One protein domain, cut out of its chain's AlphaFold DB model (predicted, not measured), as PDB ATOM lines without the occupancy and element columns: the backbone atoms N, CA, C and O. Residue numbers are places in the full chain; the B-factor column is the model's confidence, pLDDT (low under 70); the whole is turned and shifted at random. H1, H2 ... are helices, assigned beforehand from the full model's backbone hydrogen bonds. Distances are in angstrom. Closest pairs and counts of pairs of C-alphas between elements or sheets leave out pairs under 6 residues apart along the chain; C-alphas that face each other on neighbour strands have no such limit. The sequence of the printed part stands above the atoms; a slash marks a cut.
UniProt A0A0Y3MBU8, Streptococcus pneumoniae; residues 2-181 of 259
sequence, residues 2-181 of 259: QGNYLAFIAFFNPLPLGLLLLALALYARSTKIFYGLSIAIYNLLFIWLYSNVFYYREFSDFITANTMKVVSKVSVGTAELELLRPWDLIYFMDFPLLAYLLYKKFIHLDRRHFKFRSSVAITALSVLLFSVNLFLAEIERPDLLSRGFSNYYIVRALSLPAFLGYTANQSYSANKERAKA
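What this domain is: This is residues 2 to 181 of the 259 residues of a protein of Streptococcus pneumoniae (UniProt A0A0Y3MBU8). Three helical rods stand in a loose row, H3, then H2, then H8, with H1 continuing past H2 along H8. H9 packs on H1 and H8 near the end of H8, and H10, which meets H2 with its first residues 160 to 162 alone, runs away from the row past H4, its last residues together with the tail, 173 to 181, sticking out. Beyond H3, the short helices H4 to H7 and the stretch 104 to 115 make a wide loop leading back to H8. The printed part has 180 residues with ten named helices, H1 to H10 in chain order, and no named strand, and its class is all helix. It is only just compact, close to loose, with a radius of gyration of the C-alphas of 18.9 A, and spans 56 by 44 by 40 A.

Where its parts are: The longest helix, H3, holds residues 31 to 59 and measures 41.4 A, from C-alpha 31 at (55.025, 53.520, 17.601) to C-alpha 59 at (36.043, 32.642, -12.698). Before it come H1, residues 2 to 12, 16.0 A, and H2, residues 14 to 23, 14.0 A. After it follow H4, residues 65 to 71, 10.2 A; H5, residues 79 to 83; H6, residues 86 to 90; and H7, residues 94 to 103, 14.0 A. H8 holds residues 116 to 140, 36.4 A, and H9 residues 151 to 158, 10.4 A. H10, residues 160 to 178, 26.7 A, ends with C-alpha 178 at (50.788, 12.025, -4.129).

How they stand to each other: H3, with residues 38 to 45 alone, touches H2 in a helical hairpin, opposite ways at a shallow tilt of 30 degrees; the closest C-alphas, of Leu 22 and Ser 38, are 6.1 A apart. H2 touches H8 at 22 degrees, a shallow tilt, opposite ways, closest at the C-alphas of Pro 16 and Ser 126, 4.7 A. H3 and H8 are apart. H1 touches H9, closest at the C-alphas of Ala 10 and Arg 156, 4.6 A. H10, with residues 164 to 171 alone, touches H4, about perpendicular at 87 degrees; the closest C-alphas, of Ala 65 and Ala 168, are 5.0 A apart. H3 and H5 only just touch, with 3 pairs of C-alphas within 8 A, the closest those of Arg 57 and Leu 83, 7.3 A. H6 and H7 touch no helix. The helix packing is part aligned, part crossed: of 8 touching pairs with a tilt, 3 are shallow. Every O i to N i+4 pair is within hydrogen-bond range in H1, H2, H7, H8, H9 and H10; H3 has 24 of 25, H4 2 of 3, H5 0 of 1 with 2 of 2 O i to N i+3 pairs, and H6 0 of 1 with 1 of 2.

The domain as a whole: The two C-alphas farthest apart, of Lys 104 and Ala 181, are 62.7 A apart. The printed part has no cut. The link from H7 to H8, 12 residues, is long. Mean pLDDT of the printed part is 88.9; residue 2 and residues 72 to 80 are under 70.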
ATOM      1  N   GLN A   2      17.465  28.623   5.929       58.88
ATOM      2  CA  GLN A   2      18.918  28.398   5.760       58.88
ATOM      3  C   GLN A   2      19.673  29.583   5.116       58.88
ATOM      4  O   GLN A   2      20.709  29.991   5.623       58.88
ATOM      5  N   GLY A   3      19.117  30.223   4.077       72.19
ATOM      6  CA  GLY A   3      19.779  31.361   3.413       72.19
ATOM      7  C   GLY A   3      20.046  32.579   4.314       72.19
ATOM      8  O   GLY A   3      21.081  33.228   4.166       72.19
ATOM      9  N   ASN A   4      19.158  32.857   5.278       84.56
ATOM     10  CA  ASN A   4      19.306  33.988   6.202       84.56
ATOM     11  C   ASN A   4      20.373  33.711   7.269       84.56
ATOM     12  O   ASN A   4      21.077  34.628   7.681       84.56
ATOM     13  N   TYR A   5      20.512  32.452   7.689       88.69
ATOM     14  CA  TYR A   5      21.507  32.044   8.677       88.69
ATOM     15  C   TYR A   5      22.930  32.130   8.107       88.69
ATOM     16  O   TYR A   5      23.789  32.780   8.698       88.69
ATOM     17  N   LEU A   6      23.153  31.624   6.890       87.81
ATOM     18  CA  LEU A   6      24.446  31.769   6.216       87.81
ATOM     19  C   LEU A   6      24.772  33.229   5.876       87.81
ATOM     20  O   LEU A   6      25.933  33.620   5.839       87.81
ATOM     21  N   ALA A   7      23.766  34.054   5.566       89.50
ATOM     22  CA  ALA A   7      23.969  35.489   5.355       89.50
ATOM     23  C   ALA A   7      24.407  36.189   6.648       89.50
ATOM     24  O   ALA A   7      25.324  37.007   6.617       89.50
ATOM     25  N   PHE A   8      23.806  35.818   7.781       91.06
ATOM     26  CA  PHE A   8      24.232  36.277   9.097       91.06
ATOM     27  C   PHE A   8      25.680  35.862   9.386       91.06
ATOM     28  O   PHE A   8      26.502  36.723   9.688       91.06
ATOM     29  N   ILE A   9      26.034  34.584   9.209       92.75
ATOM     30  CA  ILE A   9      27.418  34.115   9.395       92.75
ATOM     31  C   ILE A   9      28.376  34.887   8.486       92.75
ATOM     32  O   ILE A   9      29.377  35.409   8.972       92.75
ATOM     33  N   ALA A  10      28.054  35.019   7.198       92.19
ATOM     34  CA  ALA A  10      28.904  35.696   6.222       92.19
ATOM     35  C   ALA A  10      29.150  37.174   6.553       92.19
ATOM     36  O   ALA A  10      30.230  37.687   6.275       92.19
ATOM     37  N   PHE A  11      28.182  37.856   7.168       92.25
ATOM     38  CA  PHE A  11      28.350  39.240   7.606       92.25
ATOM     39  C   PHE A  11      29.369  39.368   8.750       92.25
ATOM     40  O   PHE A  11      30.167  40.303   8.770       92.25
ATOM     41  N   PHE A  12      29.372  38.418   9.692       90.88
ATOM     42  CA  PHE A  12      30.264  38.448  10.856       90.88
ATOM     43  C   PHE A  12      31.620  37.779  10.616       90.88
ATOM     44  O   PHE A  12      32.593  38.142  11.277       90.88
ATOM     45  N   ASN A  13      31.711  36.827   9.683       93.19
ATOM     46  CA  ASN A  13      32.906  36.010   9.472       93.19
ATOM     47  C   ASN A  13      34.213  36.773   9.173       93.19
ATOM     48  O   ASN A  13      35.263  36.238   9.530       93.19
ATOM     49  N   PRO A  14      34.234  37.997   8.596       92.94
ATOM     50  CA  PRO A  14      35.502  38.671   8.325       92.94
ATOM     51  C   PRO A  14      36.150  39.220   9.603       92.94
ATOM     52  O   PRO A  14      37.367  39.414   9.654       92.94
ATOM     53  N   LEU A  15      35.348  39.473  10.647       93.31
ATOM     54  CA  LEU A  15      35.791  40.146  11.868       93.31
ATOM     55  C   LEU A  15      36.821  39.346  12.673       93.31
ATOM     56  O   LEU A  15      37.846  39.933  13.018       93.31
ATOM     57  N   PRO A  16      36.626  38.049  12.985       95.19
ATOM     58  CA  PRO A  16      37.527  37.334  13.878       95.19
ATOM     59  C   PRO A  16      38.957  37.269  13.343       95.19
ATOM     60  O   PRO A  16      39.891  37.645  14.047       95.19
ATOM     61  N   LEU A  17      39.144  36.861  12.084       94.12
ATOM     62  CA  LEU A  17      40.485  36.763  11.505       94.12
ATOM     63  C   LEU A  17      41.071  38.119  11.116       94.12
ATOM     64  O   LEU A  17      42.276  38.304  11.270       94.12
ATOM     65  N   GLY A  18      40.251  39.085  10.692       93.44
ATOM     66  CA  GLY A  18      40.711  40.461  10.498       93.44
ATOM     67  C   GLY A  18      41.268  41.055  11.795       93.44
ATOM     68  O   GLY A  18      42.386  41.572  11.815       93.44
ATOM     69  N   LEU A  19      40.537  40.896  12.904       94.38
ATOM     70  CA  LEU A  19      40.983  41.310  14.235       94.38
ATOM     71  C   LEU A  19      42.218  40.539  14.692       94.38
ATOM     72  O   LEU A  19      43.134  41.153  15.227       94.38
ATOM     73  N   LEU A  20      42.274  39.220  14.477       96.06
ATOM     74  CA  LEU A  20      43.425  38.399  14.855       96.06
ATOM     75  C   LEU A  20      44.703  38.843  14.134       96.06
ATOM     76  O   LEU A  20      45.744  38.987  14.771       96.06
ATOM     77  N   LEU A  21      44.621  39.095  12.827       95.25
ATOM     78  CA  LEU A  21      45.761  39.552  12.038       95.25
ATOM     79  C   LEU A  21      46.188  40.957  12.462       95.25
ATOM     80  O   LEU A  21      47.365  41.177  12.731       95.25
ATOM     81  N   LEU A  22      45.253  41.897  12.619       93.25
ATOM     82  CA  LEU A  22      45.570  43.245  13.103       93.25
ATOM     83  C   LEU A  22      46.106  43.243  14.545       93.25
ATOM     84  O   LEU A  22      46.955  44.071  14.886       93.25
ATOM     85  N   ALA A  23      45.688  42.290  15.383       94.19
ATOM     86  CA  ALA A  23      46.181  42.152  16.750       94.19
ATOM     87  C   ALA A  23      47.686  41.854  16.814       94.19
ATOM     88  O   ALA A  23      48.332  42.235  17.792       94.19
ATOM     89  N   LEU A  24      48.277  41.265  15.766       93.62
ATOM     90  CA  LEU A  24      49.725  41.052  15.679       93.62
ATOM     91  C   LEU A  24      50.501  42.368  15.796       93.62
ATOM     92  O   LEU A  24      51.537  42.420  16.462       93.62
ATOM     93  N   ALA A  25      49.976  43.454  15.222       94.00
ATOM     94  CA  ALA A  25      50.610  44.761  15.326       94.00
ATOM     95  C   ALA A  25      50.632  45.270  16.778       94.00
ATOM     96  O   ALA A  25      51.619  45.880  17.186       94.00
ATOM     97  N   LEU A  26      49.611  44.964  17.593       92.50
ATOM     98  CA  LEU A  26      49.476  45.437  18.982       92.50
ATOM     99  C   LEU A  26      50.577  44.930  19.926       92.50
ATOM    100  O   LEU A  26      50.705  45.437  21.042       92.50
ATOM    101  N   TYR A  27      51.357  43.927  19.526       93.12
ATOM    102  CA  TYR A  27      52.512  43.456  20.294       93.12
ATOM    103  C   TYR A  27      53.757  44.334  20.090       93.12
ATOM    104  O   TYR A  27      54.704  44.260  20.881       93.12
ATOM    105  N   ALA A  28      53.765  45.197  19.072       91.88
ATOM    106  CA  ALA A  28      54.856  46.125  18.828       91.88
ATOM    107  C   ALA A  28      54.885  47.242  19.883       91.88
ATOM    108  O   ALA A  28      53.923  47.984  20.072       91.88
ATOM    109  N   ARG A  29      56.034  47.403  20.551       85.19
ATOM    110  CA  ARG A  29      56.245  48.473  21.546       85.19
ATOM    111  C   ARG A  29      56.602  49.821  20.921       85.19
ATOM    112  O   ARG A  29      56.355  50.858  21.522       85.19
ATOM    113  N   SER A  30      57.217  49.812  19.739       88.06
ATOM    114  CA  SER A  30      57.584  51.034  19.019       88.06
ATOM    115  C   SER A  30      56.398  51.550  18.218       88.06
ATOM    116  O   SER A  30      55.832  50.810  17.416       88.06
ATOM    117  N   THR A  31      56.085  52.839  18.359       86.81
ATOM    118  CA  THR A  31      55.025  53.520  17.601       86.81
ATOM    119  C   THR A  31      55.209  53.348  16.093       86.81
ATOM    120  O   THR A  31      54.261  53.028  15.385       86.81
ATOM    121  N   LYS A  32      56.446  53.483  15.595       88.19
ATOM    122  CA  LYS A  32      56.746  53.330  14.161       88.19
ATOM    123  C   LYS A  32      56.460  51.909  13.671       88.19
ATOM    124  O   LYS A  32      55.894  51.740  12.598       88.19
ATOM    125  N   ILE A  33      56.828  50.903  14.468       90.81
ATOM    126  CA  ILE A  33      56.623  49.489  14.124       90.81
ATOM    127  C   ILE A  33      55.136  49.134  14.199       90.81
ATOM    128  O   ILE A  33      54.638  48.474  13.298       90.81
ATOM    129  N   PHE A  34      54.416  49.608  15.219       92.44
ATOM    130  CA  PHE A  34      52.975  49.393  15.363       92.44
ATOM    131  C   PHE A  34      52.199  49.886  14.136       92.44
ATOM    132  O   PHE A  34      51.470  49.112  13.513       92.44
ATOM    133  N   TYR A  35      52.388  51.153  13.756       90.50
ATOM    134  CA  TYR A  35      51.707  51.720  12.590       90.50
ATOM    135  C   TYR A  35      52.194  51.087  11.284       90.50
ATOM    136  O   TYR A  35      51.371  50.785  10.427       90.50
ATOM    137  N   GLY A  36      53.499  50.814  11.150       92.06
ATOM    138  CA  GLY A  36      54.052  50.130   9.979       92.06
ATOM    139  C   GLY A  36      53.452  48.737   9.766       92.06
ATOM    140  O   GLY A  36      52.982  48.438   8.673       92.06
ATOM    141  N   LEU A  37      53.393  47.911  10.816       94.38
ATOM    142  CA  LEU A  37      52.769  46.585  10.768       94.38
ATOM    143  C   LEU A  37      51.264  46.672  10.522       94.38
ATOM    144  O   LEU A  37      50.750  45.922   9.701       94.38
ATOM    145  N   SER A  38      50.564  47.592  11.190       93.38
ATOM    146  CA  SER A  38      49.116  47.759  11.006       93.38
ATOM    147  C   SER A  38      48.782  48.116   9.558       93.38
ATOM    148  O   SER A  38      47.912  47.492   8.961       93.38
ATOM    149  N   ILE A  39      49.514  49.068   8.967       92.94
ATOM    150  CA  ILE A  39      49.354  49.468   7.564       92.94
ATOM    151  C   ILE A  39      49.724  48.312   6.630       92.94
ATOM    152  O   ILE A  39      49.002  48.063   5.670       92.94
ATOM    153  N   ALA A  40      50.809  47.581   6.899       95.44
ATOM    154  CA  ALA A  40      51.209  46.443   6.072       95.44
ATOM    155  C   ALA A  40      50.145  45.333   6.067       95.44
ATOM    156  O   ALA A  40      49.749  44.869   5.000       95.44
ATOM    157  N   ILE A  41      49.639  44.947   7.242       95.81
ATOM    158  CA  ILE A  41      48.594  43.922   7.390       95.81
ATOM    159  C   ILE A  41      47.289  44.389   6.744       95.81
ATOM    160  O   ILE A  41      46.643  43.613   6.044       95.81
ATOM    161  N   TYR A  42      46.929  45.660   6.926       94.69
ATOM    162  CA  TYR A  42      45.770  46.266   6.282       94.69
ATOM    163  C   TYR A  42      45.848  46.184   4.756       94.69
ATOM    164  O   TYR A  42      44.929  45.681   4.119       94.69
ATOM    165  N   ASN A  43      46.969  46.617   4.170       94.75
ATOM    166  CA  ASN A  43      47.182  46.554   2.725       94.75
ATOM    167  C   ASN A  43      47.188  45.110   2.219       94.75
ATOM    168  O   ASN A  43      46.621  44.840   1.167       94.75
ATOM    169  N   LEU A  44      47.777  44.172   2.965       94.88
ATOM    170  CA  LEU A  44      47.764  42.755   2.602       94.88
ATOM    171  C   LEU A  44      46.332  42.200   2.561       94.88
ATOM    172  O   LEU A  44      45.967  41.519   1.606       94.88
ATOM    173  N   LEU A  45      45.515  42.511   3.573       94.19
ATOM    174  CA  LEU A  45      44.105  42.121   3.624       94.19
ATOM    175  C   LEU A  45      43.288  42.776   2.508       94.19
ATOM    176  O   LEU A  45      42.454  42.107   1.904       94.19
ATOM    177  N   PHE A  46      43.549  44.050   2.219       94.94
ATOM    178  CA  PHE A  46      42.910  44.778   1.129       94.94
ATOM    179  C   PHE A  46      43.241  44.159  -0.233       94.94
ATOM    180  O   PHE A  46      42.331  43.843  -0.996       94.94
ATOM    181  N   ILE A  47      44.526  43.921  -0.517       93.56
ATOM    182  CA  ILE A  47      44.970  43.253  -1.746       93.56
ATOM    183  C   ILE A  47      44.319  41.873  -1.834       93.56
ATOM    184  O   ILE A  47      43.747  41.543  -2.864       93.56
ATOM    185  N   TRP A  48      44.325  41.093  -0.748       93.25
ATOM    186  CA  TRP A  48      43.704  39.767  -0.734       93.25
ATOM    187  C   TRP A  48      42.201  39.809  -1.031       93.25
ATOM    188  O   TRP A  48      41.708  39.012  -1.834       93.25
ATOM    189  N   LEU A  49      41.474  40.750  -0.423       94.06
ATOM    190  CA  LEU A  49      40.052  40.970  -0.672       94.06
ATOM    191  C   LEU A  49      39.808  41.359  -2.132       94.06
ATOM    192  O   LEU A  49      39.022  40.705  -2.814       94.06
ATOM    193  N   TYR A  50      40.494  42.393  -2.619       93.19
ATOM    194  CA  TYR A  50      40.278  42.931  -3.957       93.19
ATOM    195  C   TYR A  50      40.685  41.940  -5.052       93.19
ATOM    196  O   TYR A  50      39.944  41.755  -6.016       93.19
ATOM    197  N   SER A  51      41.796  41.217  -4.874       91.69
ATOM    198  CA  SER A  51      42.191  40.127  -5.771       91.69
ATOM    199  C   SER A  51      41.111  39.052  -5.858       91.69
ATOM    200  O   SER A  51      40.829  38.579  -6.953       91.69
ATOM    201  N   ASN A  52      40.463  38.694  -4.744       93.44
ATOM    202  CA  ASN A  52      39.359  37.734  -4.769       93.44
ATOM    203  C   ASN A  52      38.088  38.308  -5.409       93.44
ATOM    204  O   ASN A  52      37.415  37.574  -6.118       93.44
ATOM    205  N   VAL A  53      37.766  39.595  -5.229       93.12
ATOM    206  CA  VAL A  53      36.641  40.239  -5.942       93.12
ATOM    207  C   VAL A  53      36.863  40.202  -7.454       93.12
ATOM    208  O   VAL A  53      35.951  39.863  -8.210       93.12
ATOM    209  N   PHE A  54      38.074  40.545  -7.887       89.81
ATOM    210  CA  PHE A  54      38.461  40.532  -9.290       89.81
ATOM    211  C   PHE A  54      38.445  39.111  -9.867       89.81
ATOM    212  O   PHE A  54      37.810  38.864 -10.884       89.81
ATOM    213  N   TYR A  55      39.070  38.155  -9.175       89.81
ATOM    214  CA  TYR A  55      39.116  36.754  -9.594       89.81
ATOM    215  C   TYR A  55      37.722  36.116  -9.652       89.81
ATOM    216  O   TYR A  55      37.388  35.440 -10.622       89.81
ATOM    217  N   TYR A  56      36.866  36.397  -8.666       91.69
ATOM    218  CA  TYR A  56      35.491  35.897  -8.641       91.69
ATOM    219  C   TYR A  56      34.655  36.426  -9.809       91.69
ATOM    220  O   TYR A  56      33.757  35.740 -10.286       91.69
ATOM    221  N   ARG A  57      34.941  37.635 -10.301       90.44
ATOM    222  CA  ARG A  57      34.233  38.220 -11.447       90.44
ATOM    223  C   ARG A  57      34.475  37.451 -12.742       90.44
ATOM    224  O   ARG A  57      33.547  37.346 -13.534       90.44
ATOM    225  N   GLU A  58      35.687  36.941 -12.925       87.06
ATOM    226  CA  GLU A  58      36.081  36.189 -14.118       87.06
ATOM    227  C   GLU A  58      35.736  34.704 -13.991       87.06
ATOM    228  O   GLU A  58      35.125  34.112 -14.874       87.06
ATOM    229  N   PHE A  59      36.081  34.097 -12.855       88.38
ATOM    230  CA  PHE A  59      36.043  32.642 -12.698       88.38
ATOM    231  C   PHE A  59      34.856  32.135 -11.874       88.38
ATOM    232  O   PHE A  59      34.686  30.926 -11.742       88.38
ATOM    233  N   SER A  60      34.038  33.027 -11.296       92.31
ATOM    234  CA  SER A  60      32.955  32.674 -10.356       92.31
ATOM    235  C   SER A  60      33.414  31.785  -9.187       92.31
ATOM    236  O   SER A  60      32.628  31.027  -8.618       92.31
ATOM    237  N   ASP A  61      34.691  31.890  -8.814       93.38
ATOM    238  CA  ASP A  61      35.328  31.130  -7.739       93.38
ATOM    239  C   ASP A  61      36.338  32.011  -6.980       93.38
ATOM    240  O   ASP A  61      36.561  33.171  -7.324       93.38
ATOM    241  N   PHE A  62      36.935  31.484  -5.916       94.00
ATOM    242  CA  PHE A  62      37.895  32.173  -5.060       94.00
ATOM    243  C   PHE A  62      39.323  31.671  -5.280       94.00
ATOM    244  O   PHE A  62      39.566  30.524  -5.657       94.00
ATOM    245  N   ILE A  63      40.299  32.529  -4.987       93.50
ATOM    246  CA  ILE A  63      41.712  32.192  -5.143       93.50
ATOM    247  C   ILE A  63      42.104  31.163  -4.075       93.50
ATOM    248  O   ILE A  63      42.185  31.476  -2.887       93.50
ATOM    249  N   THR A  64      42.401  29.933  -4.496       93.75
ATOM    250  CA  THR A  64      42.910  28.877  -3.605       93.75
ATOM    251  C   THR A  64      44.433  28.936  -3.457       93.75
ATOM    252  O   THR A  64      45.146  29.487  -4.302       93.75
ATOM    253  N   ALA A  65      44.968  28.279  -2.422       91.94
ATOM    254  CA  ALA A  65      46.414  28.111  -2.259       91.94
ATOM    255  C   ALA A  65      47.099  27.441  -3.465       91.94
ATOM    256  O   ALA A  65      48.248  27.762  -3.777       91.94
ATOM    257  N   ASN A  66      46.413  26.525  -4.155       87.56
ATOM    258  CA  ASN A  66      46.941  25.891  -5.360       87.56
ATOM    259  C   ASN A  66      46.915  26.857  -6.553       87.56
ATOM    260  O   ASN A  66      47.910  26.981  -7.263       87.56
ATOM    261  N   THR A  67      45.818  27.602  -6.718       87.94
ATOM    262  CA  THR A  67      45.667  28.612  -7.775       87.94
ATOM    263  C   THR A  67      46.771  29.664  -7.700       87.94
ATOM    264  O   THR A  67      47.366  29.981  -8.722       87.94
ATOM    265  N   MET A  68      47.145  30.139  -6.506       85.50
ATOM    266  CA  MET A  68      48.248  31.107  -6.362       85.50
ATOM    267  C   MET A  68      49.593  30.591  -6.891       85.50
ATOM    268  O   MET A  68      50.377  31.368  -7.431       85.50
ATOM    269  N   LYS A  69      49.871  29.284  -6.771       81.56
ATOM    270  CA  LYS A  69      51.102  28.671  -7.304       81.56
ATOM    271  C   LYS A  69      51.107  28.573  -8.829       81.56
ATOM    272  O   LYS A  69      52.174  28.430  -9.424       81.56
ATOM    273  N   VAL A  70      49.924  28.575  -9.438       78.75
ATOM    274  CA  VAL A  70      49.737  28.511 -10.891       78.75
ATOM    275  C   VAL A  70      49.710  29.919 -11.480       78.75
ATOM    276  O   VAL A  70      50.420  30.179 -12.444       78.75
ATOM    277  N   VAL A  71      48.964  30.843 -10.866       70.00
ATOM    278  CA  VAL A  71      48.819  32.240 -11.309       70.00
ATOM    279  C   VAL A  71      50.157  32.974 -11.332       70.00
ATOM    280  O   VAL A  71      50.392  33.758 -12.240       70.00
ATOM    281  N   SER A  72      51.088  32.666 -10.421       63.19
ATOM    282  CA  SER A  72      52.444  33.237 -10.465       63.19
ATOM    283  C   SER A  72      53.241  32.891 -11.733       63.19
ATOM    284  O   SER A  72      54.309  33.459 -11.950       63.19
ATOM    285  N   LYS A  73      52.746  31.965 -12.565       62.09
ATOM    286  CA  LYS A  73      53.368  31.524 -13.820       62.09
ATOM    287  C   LYS A  73      52.670  32.064 -15.073       62.09
ATOM    288  O   LYS A  73      53.134  31.772 -16.171       62.09
ATOM    289  N   VAL A  74      51.572  32.808 -14.930       60.50
ATOM    290  CA  VAL A  74      50.765  33.319 -16.048       60.50
ATOM    291  C   VAL A  74      50.938  34.834 -16.146       60.50
ATOM    292  O   VAL A  74      50.841  35.539 -15.143       60.50
ATOM    293  N   SER A  75      51.215  35.349 -17.347       56.31
ATOM    294  CA  SER A  75      51.250  36.795 -17.593       56.31
ATOM    295  C   SER A  75      49.829  37.344 -17.678       56.31
ATOM    296  O   SER A  75      49.047  36.856 -18.491       56.31
ATOM    297  N   VAL A  76      49.528  38.373 -16.890       59.72
ATOM    298  CA  VAL A  76      48.266  39.121 -16.982       59.72
ATOM    299  C   VAL A  76      48.335  40.041 -18.208       59.72
ATOM    300  O   VAL A  76      49.282  40.823 -18.332       59.72
ATOM    301  N   GLY A  77      47.390  39.904 -19.133       60.72
ATOM    302  CA  GLY A  77      47.252  40.713 -20.343       60.72
ATOM    303  C   GLY A  77      46.441  42.000 -20.140       60.72
ATOM    304  O   GLY A  77      46.243  42.491 -19.029       60.72
ATOM    305  N   THR A  78      45.994  42.589 -21.254       61.75
ATOM    306  CA  THR A  78      45.166  43.809 -21.272       61.75
ATOM    307  C   THR A  78      43.664  43.532 -21.203       61.75
ATOM    308  O   THR A  78      42.917  44.432 -20.827       61.75
ATOM    309  N   ALA A  79      43.217  42.317 -21.542       66.12
ATOM    310  CA  ALA A  79      41.802  41.927 -21.499       66.12
ATOM    311  C   ALA A  79      41.259  41.929 -20.059       66.12
ATOM    312  O   ALA A  79      40.104  42.245 -19.799       66.12
ATOM    313  N   GLU A  80      42.133  41.684 -19.091       69.56
ATOM    314  CA  GLU A  80      41.843  41.692 -17.666       69.56
ATOM    315  C   GLU A  80      41.455  43.093 -17.158       69.56
ATOM    316  O   GLU A  80      40.720  43.219 -16.182       69.56
ATOM    317  N   LEU A  81      41.872  44.170 -17.833       70.81
ATOM    318  CA  LEU A  81      41.462  45.532 -17.467       70.81
ATOM    319  C   LEU A  81      39.994  45.821 -17.816       70.81
ATOM    320  O   LEU A  81      39.389  46.678 -17.173       70.81
ATOM    321  N   GLU A  82      39.399  45.092 -18.766       79.75
ATOM    322  CA  GLU A  82      37.974  45.220 -19.118       79.75
ATOM    323  C   GLU A  82      37.056  44.702 -18.007       79.75
ATOM    324  O   GLU A  82      35.889  45.086 -17.912       79.75
ATOM    325  N   LEU A  83      37.595  43.872 -17.110       81.75
ATOM    326  CA  LEU A  83      36.864  43.389 -15.951       81.75
ATOM    327  C   LEU A  83      36.678  44.467 -14.893       81.75
ATOM    328  O   LEU A  83      35.809  44.284 -14.045       81.75
ATOM    329  N   LEU A  84      37.450  45.560 -14.902       85.50
ATOM    330  CA  LEU A  84      37.317  46.644 -13.929       85.50
ATOM    331  C   LEU A  84      35.965  47.339 -14.082       85.50
ATOM    332  O   LEU A  84      35.541  47.715 -15.173       85.50
ATOM    333  N   ARG A  85      35.278  47.542 -12.959       89.06
ATOM    334  CA  ARG A  85      33.963  48.182 -12.935       89.06
ATOM    335  C   ARG A  85      34.069  49.527 -12.217       89.06
ATOM    336  O   ARG A  85      34.788  49.616 -11.226       89.06
ATOM    337  N   PRO A  86      33.338  50.579 -12.636       88.75
ATOM    338  CA  PRO A  86      33.455  51.907 -12.021       88.75
ATOM    339  C   PRO A  86      33.213  51.931 -10.505       88.75
ATOM    340  O   PRO A  86      33.797  52.739  -9.787       88.75
ATOM    341  N   TRP A  87      32.373  51.027  -9.995       89.56
ATOM    342  CA  TRP A  87      32.098  50.905  -8.563       89.56
ATOM    343  C   TRP A  87      33.216  50.234  -7.763       89.56
ATOM    344  O   TRP A  87      33.149  50.237  -6.536       89.56
ATOM    345  N   ASP A  88      34.262  49.714  -8.409       90.94
ATOM    346  CA  ASP A  88      35.429  49.187  -7.701       90.94
ATOM    347  C   ASP A  88      36.117  50.281  -6.862       90.94
ATOM    348  O   ASP A  88      36.701  49.978  -5.825       90.94
ATOM    349  N   LEU A  89      35.934  51.561  -7.216       90.31
ATOM    350  CA  LEU A  89      36.363  52.723  -6.426       90.31
ATOM    351  C   LEU A  89      35.841  52.713  -4.979       90.31
ATOM    352  O   LEU A  89      36.495  53.268  -4.098       90.31
ATOM    353  N   ILE A  90      34.696  52.073  -4.712       92.56
ATOM    354  CA  ILE A  90      34.129  51.966  -3.360       92.56
ATOM    355  C   ILE A  90      35.060  51.168  -2.443       92.56
ATOM    356  O   ILE A  90      35.216  51.536  -1.280       92.56
ATOM    357  N   TYR A  91      35.716  50.120  -2.957       91.44
ATOM    358  CA  TYR A  91      36.655  49.325  -2.162       91.44
ATOM    359  C   TYR A  91      37.863  50.154  -1.719       91.44
ATOM    360  O   TYR A  91      38.346  49.943  -0.616       91.44
ATOM    361  N   PHE A  92      38.303  51.113  -2.539       93.44
ATOM    362  CA  PHE A  92      39.467  51.968  -2.282       93.44
ATOM    363  C   PHE A  92      39.139  53.252  -1.507       93.44
ATOM    364  O   PHE A  92      40.021  54.091  -1.336       93.44
ATOM    365  N   MET A  93      37.886  53.470  -1.095       93.56
ATOM    366  CA  MET A  93      37.436  54.723  -0.468       93.56
ATOM    367  C   MET A  93      38.043  54.961   0.926       93.56
ATOM    368  O   MET A  93      38.186  56.098   1.380       93.56
ATOM    369  N   ASP A  94      38.431  53.887   1.593       91.62
ATOM    370  CA  ASP A  94      39.186  53.856   2.839       91.62
ATOM    371  C   ASP A  94      40.525  54.614   2.768       91.62
ATOM    372  O   ASP A  94      40.829  55.393   3.672       91.62
ATOM    373  N   PHE A  95      41.306  54.461   1.696       92.69
ATOM    374  CA  PHE A  95      42.605  55.120   1.527       92.69
ATOM    375  C   PHE A  95      42.530  56.658   1.485       92.69
ATOM    376  O   PHE A  95      43.212  57.298   2.294       92.69
ATOM    377  N   PRO A  96      41.727  57.298   0.607       92.75
ATOM    378  CA  PRO A  96      41.586  58.747   0.590       92.75
ATOM    379  C   PRO A  96      40.901  59.259   1.859       92.75
ATOM    380  O   PRO A  96      41.263  60.334   2.336       92.75
ATOM    381  N   LEU A  97      39.976  58.498   2.455       91.69
ATOM    382  CA  LEU A  97      39.357  58.864   3.729       91.69
ATOM    383  C   LEU A  97      40.393  58.908   4.861       91.69
ATOM    384  O   LEU A  97      40.481  59.906   5.577       91.69
ATOM    385  N   LEU A  98      41.221  57.870   5.001       88.94
ATOM    386  CA  LEU A  98      42.308  57.824   5.983       88.94
ATOM    387  C   LEU A  98      43.331  58.938   5.734       88.94
ATOM    388  O   LEU A  98      43.729  59.625   6.677       88.94
ATOM    389  N   ALA A  99      43.713  59.171   4.476       89.12
ATOM    390  CA  ALA A  99      44.615  60.259   4.102       89.12
ATOM    391  C   ALA A  99      44.033  61.635   4.468       89.12
ATOM    392  O   ALA A  99      44.734  62.471   5.041       89.12
ATOM    393  N   TYR A 100      42.742  61.857   4.209       92.12
ATOM    394  CA  TYR A 100      42.038  63.089   4.560       92.12
ATOM    395  C   TYR A 100      41.967  63.304   6.077       92.12
ATOM    396  O   TYR A 100      42.272  64.398   6.559       92.12
ATOM    397  N   LEU A 101      41.619  62.266   6.845       90.31
ATOM    398  CA  LEU A 101      41.542  62.328   8.309       90.31
ATOM    399  C   LEU A 101      42.909  62.601   8.954       90.31
ATOM    400  O   LEU A 101      42.986  63.346   9.936       90.31
ATOM    401  N   LEU A 102      43.988  62.049   8.389       87.00
ATOM    402  CA  LEU A 102      45.362  62.341   8.802       87.00
ATOM    403  C   LEU A 102      45.779  63.769   8.421       87.00
ATOM    404  O   LEU A 102      46.344  64.480   9.253       87.00
ATOM    405  N   TYR A 103      45.460  64.224   7.205       89.00
ATOM    406  CA  TYR A 103      45.763  65.583   6.739       89.00
ATOM    407  C   TYR A 103      45.073  66.654   7.594       89.00
ATOM    408  O   TYR A 103      45.705  67.618   8.028       89.00
ATOM    409  N   LYS A 104      43.786  66.455   7.905       89.94
ATOM    410  CA  LYS A 104      43.016  67.326   8.805       89.94
ATOM    411  C   LYS A 104      43.409  67.185  10.278       89.94
ATOM    412  O   LYS A 104      42.868  67.911  11.105       89.94
ATOM    413  N   LYS A 105      44.347  66.285  10.607       84.12
ATOM    414  CA  LYS A 105      44.782  65.966  11.975       84.12
ATOM    415  C   LYS A 105      43.620  65.572  12.893       84.12
ATOM    416  O   LYS A 105      43.691  65.773  14.098       84.12
ATOM    417  N   PHE A 106      42.552  64.991  12.347       82.50
ATOM    418  CA  PHE A 106      41.509  64.385  13.178       82.50
ATOM    419  C   PHE A 106      42.021  63.099  13.837       82.50
ATOM    420  O   PHE A 106      41.646  62.791  14.966       82.50
ATOM    421  N   ILE A 107      42.940  62.389  13.173       80.62
ATOM    422  CA  ILE A 107      43.655  61.236  13.728       80.62
ATOM    423  C   ILE A 107      45.071  61.666  14.113       80.62
ATOM    424  O   ILE A 107      45.849  62.121  13.276       80.62
ATOM    425  N   HIS A 108      45.414  61.485  15.388       77.88
ATOM    426  CA  HIS A 108      46.759  61.708  15.908       77.88
ATOM    427  C   HIS A 108      47.457  60.367  16.131       77.88
ATOM    428  O   HIS A 108      46.838  59.408  16.593       77.88
ATOM    429  N   LEU A 109      48.757  60.305  15.833       78.00
ATOM    430  CA  LEU A 109      49.564  59.131  16.156       78.00
ATOM    431  C   LEU A 109      49.772  59.079  17.672       78.00
ATOM    432  O   LEU A 109      50.480  59.925  18.229       78.00
ATOM    433  N   ASP A 110      49.162  58.099  18.339       78.44
ATOM    434  CA  ASP A 110      49.394  57.880  19.764       78.44
ATOM    435  C   ASP A 110      50.784  57.262  19.943       78.44
ATOM    436  O   ASP A 110      51.155  56.275  19.304       78.44
ATOM    437  N   ARG A 111      51.591  57.882  20.804       76.56
ATOM    438  CA  ARG A 111      52.938  57.405  21.132       76.56
ATOM    439  C   ARG A 111      52.924  56.357  22.239       76.56
ATOM    440  O   ARG A 111      53.947  55.718  22.479       76.56
ATOM    441  N   ARG A 112      51.794  56.177  22.924       78.25
ATOM    442  CA  ARG A 112      51.638  55.165  23.965       78.25
ATOM    443  C   ARG A 112      51.566  53.791  23.321       78.25
ATOM    444  O   ARG A 112      50.764  53.543  22.426       78.25
ATOM    445  N   HIS A 113      52.404  52.886  23.802       78.12
ATOM    446  CA  HIS A 113      52.319  51.491  23.407       78.12
ATOM    447  C   HIS A 113      51.095  50.834  24.056       78.12
ATOM    448  O   HIS A 113      50.714  51.159  25.187       78.12
ATOM    449  N   PHE A 114      50.510  49.851  23.375       81.56
ATOM    450  CA  PHE A 114      49.502  49.001  23.996       81.56
ATOM    451  C   PHE A 114      50.112  48.233  25.175       81.56
ATOM    452  O   PHE A 114      51.290  47.858  25.181       81.56
ATOM    453  N   LYS A 115      49.316  48.024  26.227       86.88
ATOM    454  CA  LYS A 115      49.715  47.135  27.322       86.88
ATOM    455  C   LYS A 115      49.671  45.706  26.797       86.88
ATOM    456  O   LYS A 115      48.667  45.313  26.214       86.88
ATOM    457  N   PHE A 116      50.695  44.908  27.096       88.25
ATOM    458  CA  PHE A 116      50.757  43.502  26.674       88.25
ATOM    459  C   PHE A 116      49.480  42.718  27.025       88.25
ATOM    460  O   PHE A 116      48.969  41.965  26.205       88.25
ATOM    461  N   ARG A 117      48.905  42.965  28.213       91.19
ATOM    462  CA  ARG A 117      47.630  42.362  28.642       91.19
ATOM    463  C   ARG A 117      46.459  42.707  27.715       91.19
ATOM    464  O   ARG A 117      45.621  41.854  27.473       91.19
ATOM    465  N   SER A 118      46.408  43.933  27.193       91.00
ATOM    466  CA  SER A 118      45.375  44.364  26.245       91.00
ATOM    467  C   SER A 118      45.563  43.710  24.877       91.00
ATOM    468  O   SER A 118      44.587  43.252  24.298       91.00
ATOM    469  N   SER A 119      46.805  43.599  24.392       92.88
ATOM    470  CA  SER A 119      47.110  42.894  23.138       92.88
ATOM    471  C   SER A 119      46.703  41.420  23.228       92.88
ATOM    472  O   SER A 119      46.005  40.920  22.354       92.88
ATOM    473  N   VAL A 120      47.034  40.751  24.341       95.69
ATOM    474  CA  VAL A 120      46.603  39.369  24.616       95.69
ATOM    475  C   VAL A 120      45.080  39.258  24.718       95.69
ATOM    476  O   VAL A 120      44.522  38.308  24.184       95.69
ATOM    477  N   ALA A 121      44.400  40.215  25.354       96.06
ATOM    478  CA  ALA A 121      42.940  40.205  25.447       96.06
ATOM    479  C   ALA A 121      42.266  40.309  24.068       96.06
ATOM    480  O   ALA A 121      41.299  39.598  23.814       96.06
ATOM    481  N   ILE A 122      42.792  41.145  23.167       95.38
ATOM    482  CA  ILE A 122      42.267  41.287  21.802       95.38
ATOM    483  C   ILE A 122      42.521  40.012  20.988       95.38
ATOM    484  O   ILE A 122      41.611  39.542  20.314       95.38
ATOM    485  N   THR A 123      43.706  39.407  21.107       96.81
ATOM    486  CA  THR A 123      44.011  38.105  20.491       96.81
ATOM    487  C   THR A 123      43.112  36.988  21.032       96.81
ATOM    488  O   THR A 123      42.611  36.164  20.277       96.81
ATOM    489  N   ALA A 124      42.867  36.945  22.342       97.44
ATOM    490  CA  ALA A 124      41.976  35.953  22.939       97.44
ATOM    491  C   ALA A 124      40.525  36.151  22.475       97.44
ATOM    492  O   ALA A 124      39.838  35.180  22.167       97.44
ATOM    493  N   LEU A 125      40.075  37.406  22.376       97.44
ATOM    494  CA  LEU A 125      38.756  37.745  21.856       97.44
ATOM    495  C   LEU A 125      38.609  37.337  20.388       97.44
ATOM    496  O   LEU A 125      37.590  36.762  20.027       97.44
ATOM    497  N   SER A 126      39.607  37.595  19.541       97.25
ATOM    498  CA  SER A 126      39.542  37.217  18.128       97.25
ATOM    499  C   SER A 126      39.521  35.700  17.936       97.25
ATOM    500  O   SER A 126      38.731  35.208  17.132       97.25
ATOM    501  N   VAL A 127      40.297  34.947  18.723       97.25
ATOM    502  CA  VAL A 127      40.237  33.476  18.747       97.25
ATOM    503  C   VAL A 127      38.867  32.991  19.222       97.25
ATOM    504  O   VAL A 127      38.289  32.114  18.590       97.25
ATOM    505  N   LEU A 128      38.309  33.575  20.287       97.50
ATOM    506  CA  LEU A 128      36.973  33.223  20.773       97.50
ATOM    507  C   LEU A 128      35.901  33.478  19.705       97.50
ATOM    508  O   LEU A 128      35.083  32.602  19.439       97.50
ATOM    509  N   LEU A 129      35.921  34.653  19.073       96.88
ATOM    510  CA  LEU A 129      34.990  35.000  18.001       96.88
ATOM    511  C   LEU A 129      35.139  34.061  16.800       96.88
ATOM    512  O   LEU A 129      34.136  33.700  16.189       96.88
ATOM    513  N   PHE A 130      36.363  33.634  16.480       96.31
ATOM    514  CA  PHE A 130      36.611  32.675  15.406       96.31
ATOM    515  C   PHE A 130      36.047  31.299  15.761       96.31
ATOM    516  O   PHE A 130      35.352  30.702  14.948       96.31
ATOM    517  N   SER A 131      36.261  30.829  16.992       95.81
ATOM    518  CA  SER A 131      35.686  29.574  17.484       95.81
ATOM    519  C   SER A 131      34.158  29.593  17.466       95.81
ATOM    520  O   SER A 131      33.544  28.618  17.048       95.81
ATOM    521  N   VAL A 132      33.532  30.706  17.868       95.62
ATOM    522  CA  VAL A 132      32.072  30.876  17.785       95.62
ATOM    523  C   VAL A 132      31.608  30.867  16.329       95.62
ATOM    524  O   VAL A 132      30.650  30.175  16.009       95.62
ATOM    525  N   ASN A 133      32.290  31.587  15.435       95.25
ATOM    526  CA  ASN A 133      31.964  31.600  14.009       95.25
ATOM    527  C   ASN A 133      32.064  30.198  13.380       95.25
ATOM    528  O   ASN A 133      31.124  29.769  12.715       95.25
ATOM    529  N   LEU A 134      33.145  29.464  13.658       94.19
ATOM    530  CA  LEU A 134      33.336  28.085  13.209       94.19
ATOM    531  C   LEU A 134      32.245  27.160  13.760       94.19
ATOM    532  O   LEU A 134      31.678  26.375  13.010       94.19
ATOM    533  N   PHE A 135      31.906  27.284  15.044       94.06
ATOM    534  CA  PHE A 135      30.846  26.489  15.663       94.06
ATOM    535  C   PHE A 135      29.473  26.764  15.034       94.06
ATOM    536  O   PHE A 135      28.734  25.831  14.732       94.06
ATOM    537  N   LEU A 136      29.140  28.031  14.774       93.75
ATOM    538  CA  LEU A 136      27.898  28.397  14.087       93.75
ATOM    539  C   LEU A 136      27.846  27.833  12.662       93.75
ATOM    540  O   LEU A 136      26.781  27.383  12.233       93.75
ATOM    541  N   ALA A 137      28.972  27.835  11.948       92.94
ATOM    542  CA  ALA A 137      29.069  27.260  10.611       92.94
ATOM    543  C   ALA A 137      28.938  25.725  10.614       92.94
ATOM    544  O   ALA A 137      28.282  25.170   9.732       92.94
ATOM    545  N   GLU A 138      29.495  25.056  11.625       91.44
ATOM    546  CA  GLU A 138      29.398  23.604  11.827       91.44
ATOM    547  C   GLU A 138      27.962  23.161  12.161       91.44
ATOM    548  O   GLU A 138      27.502  22.127  11.681       91.44
ATOM    549  N   ILE A 139      27.209  23.968  12.923       91.94
ATOM    550  CA  ILE A 139      25.772  23.730  13.158       91.94
ATOM    551  C   ILE A 139      24.983  23.791  11.843       91.94
ATOM    552  O   ILE A 139      24.048  23.013  11.654       91.94
ATOM    553  N   GLU A 140      25.329  24.710  10.934       89.75
ATOM    554  CA  GLU A 140      24.646  24.808   9.638       89.75
ATOM    555  C   GLU A 140      24.915  23.593   8.754       89.75
ATOM    556  O   GLU A 140      24.007  23.048   8.116       89.75
ATOM    557  N   ARG A 141      26.192  23.211   8.672       88.50
ATOM    558  CA  ARG A 141      26.691  22.121   7.842       88.50
ATOM    559  C   ARG A 141      27.721  21.332   8.644       88.50
ATOM    560  O   ARG A 141      28.880  21.745   8.687       88.50
ATOM    561  N   PRO A 142      27.307  20.191   9.217       90.12
ATOM    562  CA  PRO A 142      28.219  19.297   9.907       90.12
ATOM    563  C   PRO A 142      29.341  18.821   8.987       90.12
ATOM    564  O   PRO A 142      29.134  18.647   7.778       90.12
ATOM    565  N   ASP A 143      30.495  18.554   9.589       88.69
ATOM    566  CA  ASP A 143      31.733  18.124   8.955       88.69
ATOM    567  C   ASP A 143      32.287  19.164   7.966       88.69
ATOM    568  O   ASP A 143      32.800  18.811   6.899       88.69
ATOM    569  N   LEU A 144      32.186  20.457   8.294       88.88
ATOM    570  CA  LEU A 144      32.526  21.552   7.379       88.88
ATOM    571  C   LEU A 144      33.949  21.448   6.821       88.88
ATOM    572  O   LEU A 144      34.194  21.702   5.643       88.88
ATOM    573  N   LEU A 145      34.900  21.112   7.691       87.88
ATOM    574  CA  LEU A 145      36.323  21.096   7.356       87.88
ATOM    575  C   LEU A 145      36.798  19.760   6.772       87.88
ATOM    576  O   LEU A 145      37.887  19.703   6.203       87.88
ATOM    577  N   SER A 146      36.020  18.690   6.922       83.31
ATOM    578  CA  SER A 146      36.375  17.351   6.442       83.31
ATOM    579  C   SER A 146      35.654  16.989   5.146       83.31
ATOM    580  O   SER A 146      36.225  16.285   4.313       83.31
ATOM    581  N   ARG A 147      34.439  17.498   4.921       82.06
ATOM    582  CA  ARG A 147      33.733  17.351   3.645       82.06
ATOM    583  C   ARG A 147      34.235  18.389   2.641       82.06
ATOM    584  O   ARG A 147      34.424  19.559   2.966       82.06
ATOM    585  N   GLY A 148      34.432  17.960   1.395       81.88
ATOM    586  CA  GLY A 148      34.816  18.833   0.282       81.88
ATOM    587  C   GLY A 148      33.646  19.695  -0.197       81.88
ATOM    588  O   GLY A 148      33.071  19.424  -1.248       81.88
ATOM    589  N   PHE A 149      33.258  20.703   0.586       89.00
ATOM    590  CA  PHE A 149      32.242  21.678   0.182       89.00
ATOM    591  C   PHE A 149      32.775  22.651  -0.876       89.00
ATOM    592  O   PHE A 149      33.982  22.832  -1.036       89.00
ATOM    593  N   SER A 150      31.859  23.318  -1.585       91.56
ATOM    594  CA  SER A 150      32.233  24.348  -2.553       91.56
ATOM    595  C   SER A 150      32.967  25.507  -1.875       91.56
ATOM    596  O   SER A 150      32.614  25.934  -0.771       91.56
ATOM    597  N   ASN A 151      33.956  26.071  -2.570       93.62
ATOM    598  CA  ASN A 151      34.721  27.230  -2.101       93.62
ATOM    599  C   ASN A 151      33.805  28.397  -1.703       93.62
ATOM    600  O   ASN A 151      34.017  29.031  -0.670       93.62
ATOM    601  N   TYR A 152      32.736  28.618  -2.476       92.44
ATOM    602  CA  TYR A 152      31.706  29.612  -2.176       92.44
ATOM    603  C   TYR A 152      31.105  29.447  -0.777       92.44
ATOM    604  O   TYR A 152      30.953  30.427  -0.044       92.44
ATOM    605  N   TYR A 153      30.789  28.212  -0.384       92.25
ATOM    606  CA  TYR A 153      30.261  27.942   0.946       92.25
ATOM    607  C   TYR A 153      31.318  28.191   2.027       92.25
ATOM    608  O   TYR A 153      31.047  28.899   2.997       92.25
ATOM    609  N   ILE A 154      32.540  27.681   1.842       94.50
ATOM    610  CA  ILE A 154      33.619  27.821   2.833       94.50
ATOM    611  C   ILE A 154      33.953  29.294   3.101       94.50
ATOM    612  O   ILE A 154      34.102  29.687   4.257       94.50
ATOM    613  N   VAL A 155      34.025  30.131   2.062       95.06
ATOM    614  CA  VAL A 155      34.295  31.570   2.221       95.06
ATOM    615  C   VAL A 155      33.172  32.266   2.990       95.06
ATOM    616  O   VAL A 155      33.452  33.108   3.844       95.06
ATOM    617  N   ARG A 156      31.905  31.907   2.745       93.56
ATOM    618  CA  ARG A 156      30.754  32.448   3.491       93.56
ATOM    619  C   ARG A 156      30.663  31.936   4.923       93.56
ATOM    620  O   ARG A 156      30.153  32.650   5.781       93.56
ATOM    621  N   ALA A 157      31.185  30.751   5.197       93.94
ATOM    622  CA  ALA A 157      31.249  30.204   6.541       93.94
ATOM    623  C   ALA A 157      32.384  30.834   7.364       93.94
ATOM    624  O   ALA A 157      32.139  31.315   8.467       93.94
ATOM    625  N   LEU A 158      33.606  30.880   6.817       93.75
ATOM    626  CA  LEU A 158      34.831  31.090   7.600       93.75
ATOM    627  C   LEU A 158      35.613  32.368   7.278       93.75
ATOM    628  O   LEU A 158      36.526  32.689   8.034       93.75
ATOM    629  N   SER A 159      35.268  33.095   6.208       95.06
ATOM    630  CA  SER A 159      35.991  34.237   5.604       95.06
ATOM    631  C   SER A 159      37.165  33.890   4.680       95.06
ATOM    632  O   SER A 159      37.711  32.786   4.694       95.06
ATOM    633  N   LEU A 160      37.585  34.880   3.879       94.62
ATOM    634  CA  LEU A 160      38.683  34.767   2.911       94.62
ATOM    635  C   LEU A 160      40.041  34.386   3.541       94.62
ATOM    636  O   LEU A 160      40.713  33.517   2.981       94.62
ATOM    637  N   PRO A 161      40.492  34.976   4.672       94.06
ATOM    638  CA  PRO A 161      41.728  34.532   5.316       94.06
ATOM    639  C   PRO A 161      41.672  33.079   5.815       94.06
ATOM    640  O   PRO A 161      42.649  32.346   5.661       94.06
ATOM    641  N   ALA A 162      40.536  32.631   6.368       94.38
ATOM    642  CA  ALA A 162      40.387  31.245   6.827       94.38
ATOM    643  C   ALA A 162      40.391  30.270   5.648       94.38
ATOM    644  O   ALA A 162      41.039  29.226   5.700       94.38
ATOM    645  N   PHE A 163      39.688  30.637   4.575       94.94
ATOM    646  CA  PHE A 163      39.617  29.872   3.339       94.94
ATOM    647  C   PHE A 163      41.002  29.621   2.736       94.94
ATOM    648  O   PHE A 163      41.298  28.509   2.289       94.94
ATOM    649  N   LEU A 164      41.896  30.613   2.785       93.81
ATOM    650  CA  LEU A 164      43.274  30.427   2.344       93.81
ATOM    651  C   LEU A 164      43.998  29.350   3.171       93.81
ATOM    652  O   LEU A 164      44.625  28.458   2.601       93.81
ATOM    653  N   GLY A 165      43.877  29.390   4.500       93.25
ATOM    654  CA  GLY A 165      44.449  28.365   5.382       93.25
ATOM    655  C   GLY A 165      43.860  26.972   5.131       93.25
ATOM    656  O   GLY A 165      44.596  25.989   5.033       93.25
ATOM    657  N   TYR A 166      42.542  26.895   4.947       93.88
ATOM    658  CA  TYR A 166      41.822  25.662   4.628       93.88
ATOM    659  C   TYR A 166      42.305  25.032   3.312       93.88
ATOM    660  O   TYR A 166      42.678  23.858   3.279       93.88
ATOM    661  N   THR A 167      42.375  25.816   2.234       94.69
ATOM    662  CA  THR A 167      42.841  25.320   0.927       94.69
ATOM    663  C   THR A 167      44.338  25.012   0.914       94.69
ATOM    664  O   THR A 167      44.769  24.091   0.215       94.69
ATOM    665  N   ALA A 168      45.144  25.720   1.712       93.62
ATOM    666  CA  ALA A 168      46.557  25.406   1.904       93.62
ATOM    667  C   ALA A 168      46.744  24.045   2.581       93.62
ATOM    668  O   ALA A 168      47.554  23.242   2.113       93.62
ATOM    669  N   ASN A 169      45.957  23.752   3.620       93.88
ATOM    670  CA  ASN A 169      45.973  22.452   4.286       93.88
ATOM    671  C   ASN A 169      45.542  21.322   3.339       93.88
ATOM    672  O   ASN A 169      46.236  20.315   3.235       93.88
ATOM    673  N   GLN A 170      44.459  21.507   2.576       92.31
ATOM    674  CA  GLN A 170      44.049  20.531   1.559       92.31
ATOM    675  C   GLN A 170      45.143  20.279   0.518       92.31
ATOM    676  O   GLN A 170      45.462  19.133   0.206       92.31
ATOM    677  N   SER A 171      45.763  21.349   0.014       91.38
ATOM    678  CA  SER A 171      46.855  21.252  -0.956       91.38
ATOM    679  C   SER A 171      48.061  20.511  -0.375       91.38
ATOM    680  O   SER A 171      48.706  19.731  -1.074       91.38
ATOM    681  N   TYR A 172      48.377  20.743   0.900       91.69
ATOM    682  CA  TYR A 172      49.443  20.038   1.604       91.69
ATOM    683  C   TYR A 172      49.133  18.543   1.739       91.69
ATOM    684  O   TYR A 172      49.956  17.721   1.341       91.69
ATOM    685  N   SER A 173      47.936  18.189   2.215       91.38
ATOM    686  CA  SER A 173      47.496  16.795   2.348       91.38
ATOM    687  C   SER A 173      47.495  16.060   1.007       91.38
ATOM    688  O   SER A 173      48.043  14.966   0.911       91.38
ATOM    689  N   ALA A 174      46.975  16.683  -0.055       89.50
ATOM    690  CA  ALA A 174      46.973  16.100  -1.396       89.50
ATOM    691  C   ALA A 174      48.395  15.854  -1.926       89.50
ATOM    692  O   ALA A 174      48.672  14.807  -2.505       89.50
ATOM    693  N   ASN A 175      49.318  16.793  -1.708       88.88
ATOM    694  CA  ASN A 175      50.713  16.616  -2.115       88.88
ATOM    695  C   ASN A 175      51.423  15.536  -1.293       88.88
ATOM    696  O   ASN A 175      52.232  14.796  -1.846       88.88
ATOM    697  N   LYS A 176      51.104  15.419   0.001       92.25
ATOM    698  CA  LYS A 176      51.623  14.356   0.862       92.25
ATOM    699  C   LYS A 176      51.173  12.975   0.387       92.25
ATOM    700  O   LYS A 176      51.998  12.073   0.361       92.25
ATOM    701  N   GLU A 177      49.907  12.809   0.001       88.94
ATOM    702  CA  GLU A 177      49.420  11.535  -0.547       88.94
ATOM    703  C   GLU A 177      50.028  11.232  -1.921       88.94
ATOM    704  O   GLU A 177      50.521  10.130  -2.131       88.94
ATOM    705  N   ARG A 178      50.116  12.218  -2.827       86.62
ATOM    706  CA  ARG A 178      50.788  12.025  -4.129       86.62
ATOM    707  C   ARG A 178      52.248  11.601  -3.989       86.62
ATOM    708  O   ARG A 178      52.719  10.808  -4.788       86.62
ATOM    709  N   ALA A 179      52.954  12.111  -2.982       88.94
ATOM    710  CA  ALA A 179      54.347  11.749  -2.733       88.94
ATOM    711  C   ALA A 179      54.533  10.304  -2.234       88.94
ATOM    712  O   ALA A 179      55.662   9.822  -2.227       88.94
ATOM    713  N   LYS A 180      53.463   9.625  -1.798       88.38
ATOM    714  CA  LYS A 180      53.507   8.204  -1.422       88.38
ATOM    715  C   LYS A 180      53.308   7.262  -2.606       88.38
ATOM    716  O   LYS A 180      53.620   6.088  -2.453       88.38
ATOM    717  N   ALA A 181      52.763   7.750  -3.721       85.12
ATOM    718  CA  ALA A 181      52.478   6.916  -4.879       85.12
ATOM    719  C   ALA A 181      53.777   6.325  -5.449       85.12
ATOM    720  O   ALA A 181      54.764   7.048  -5.624       85.12
TER     721      ALA A 181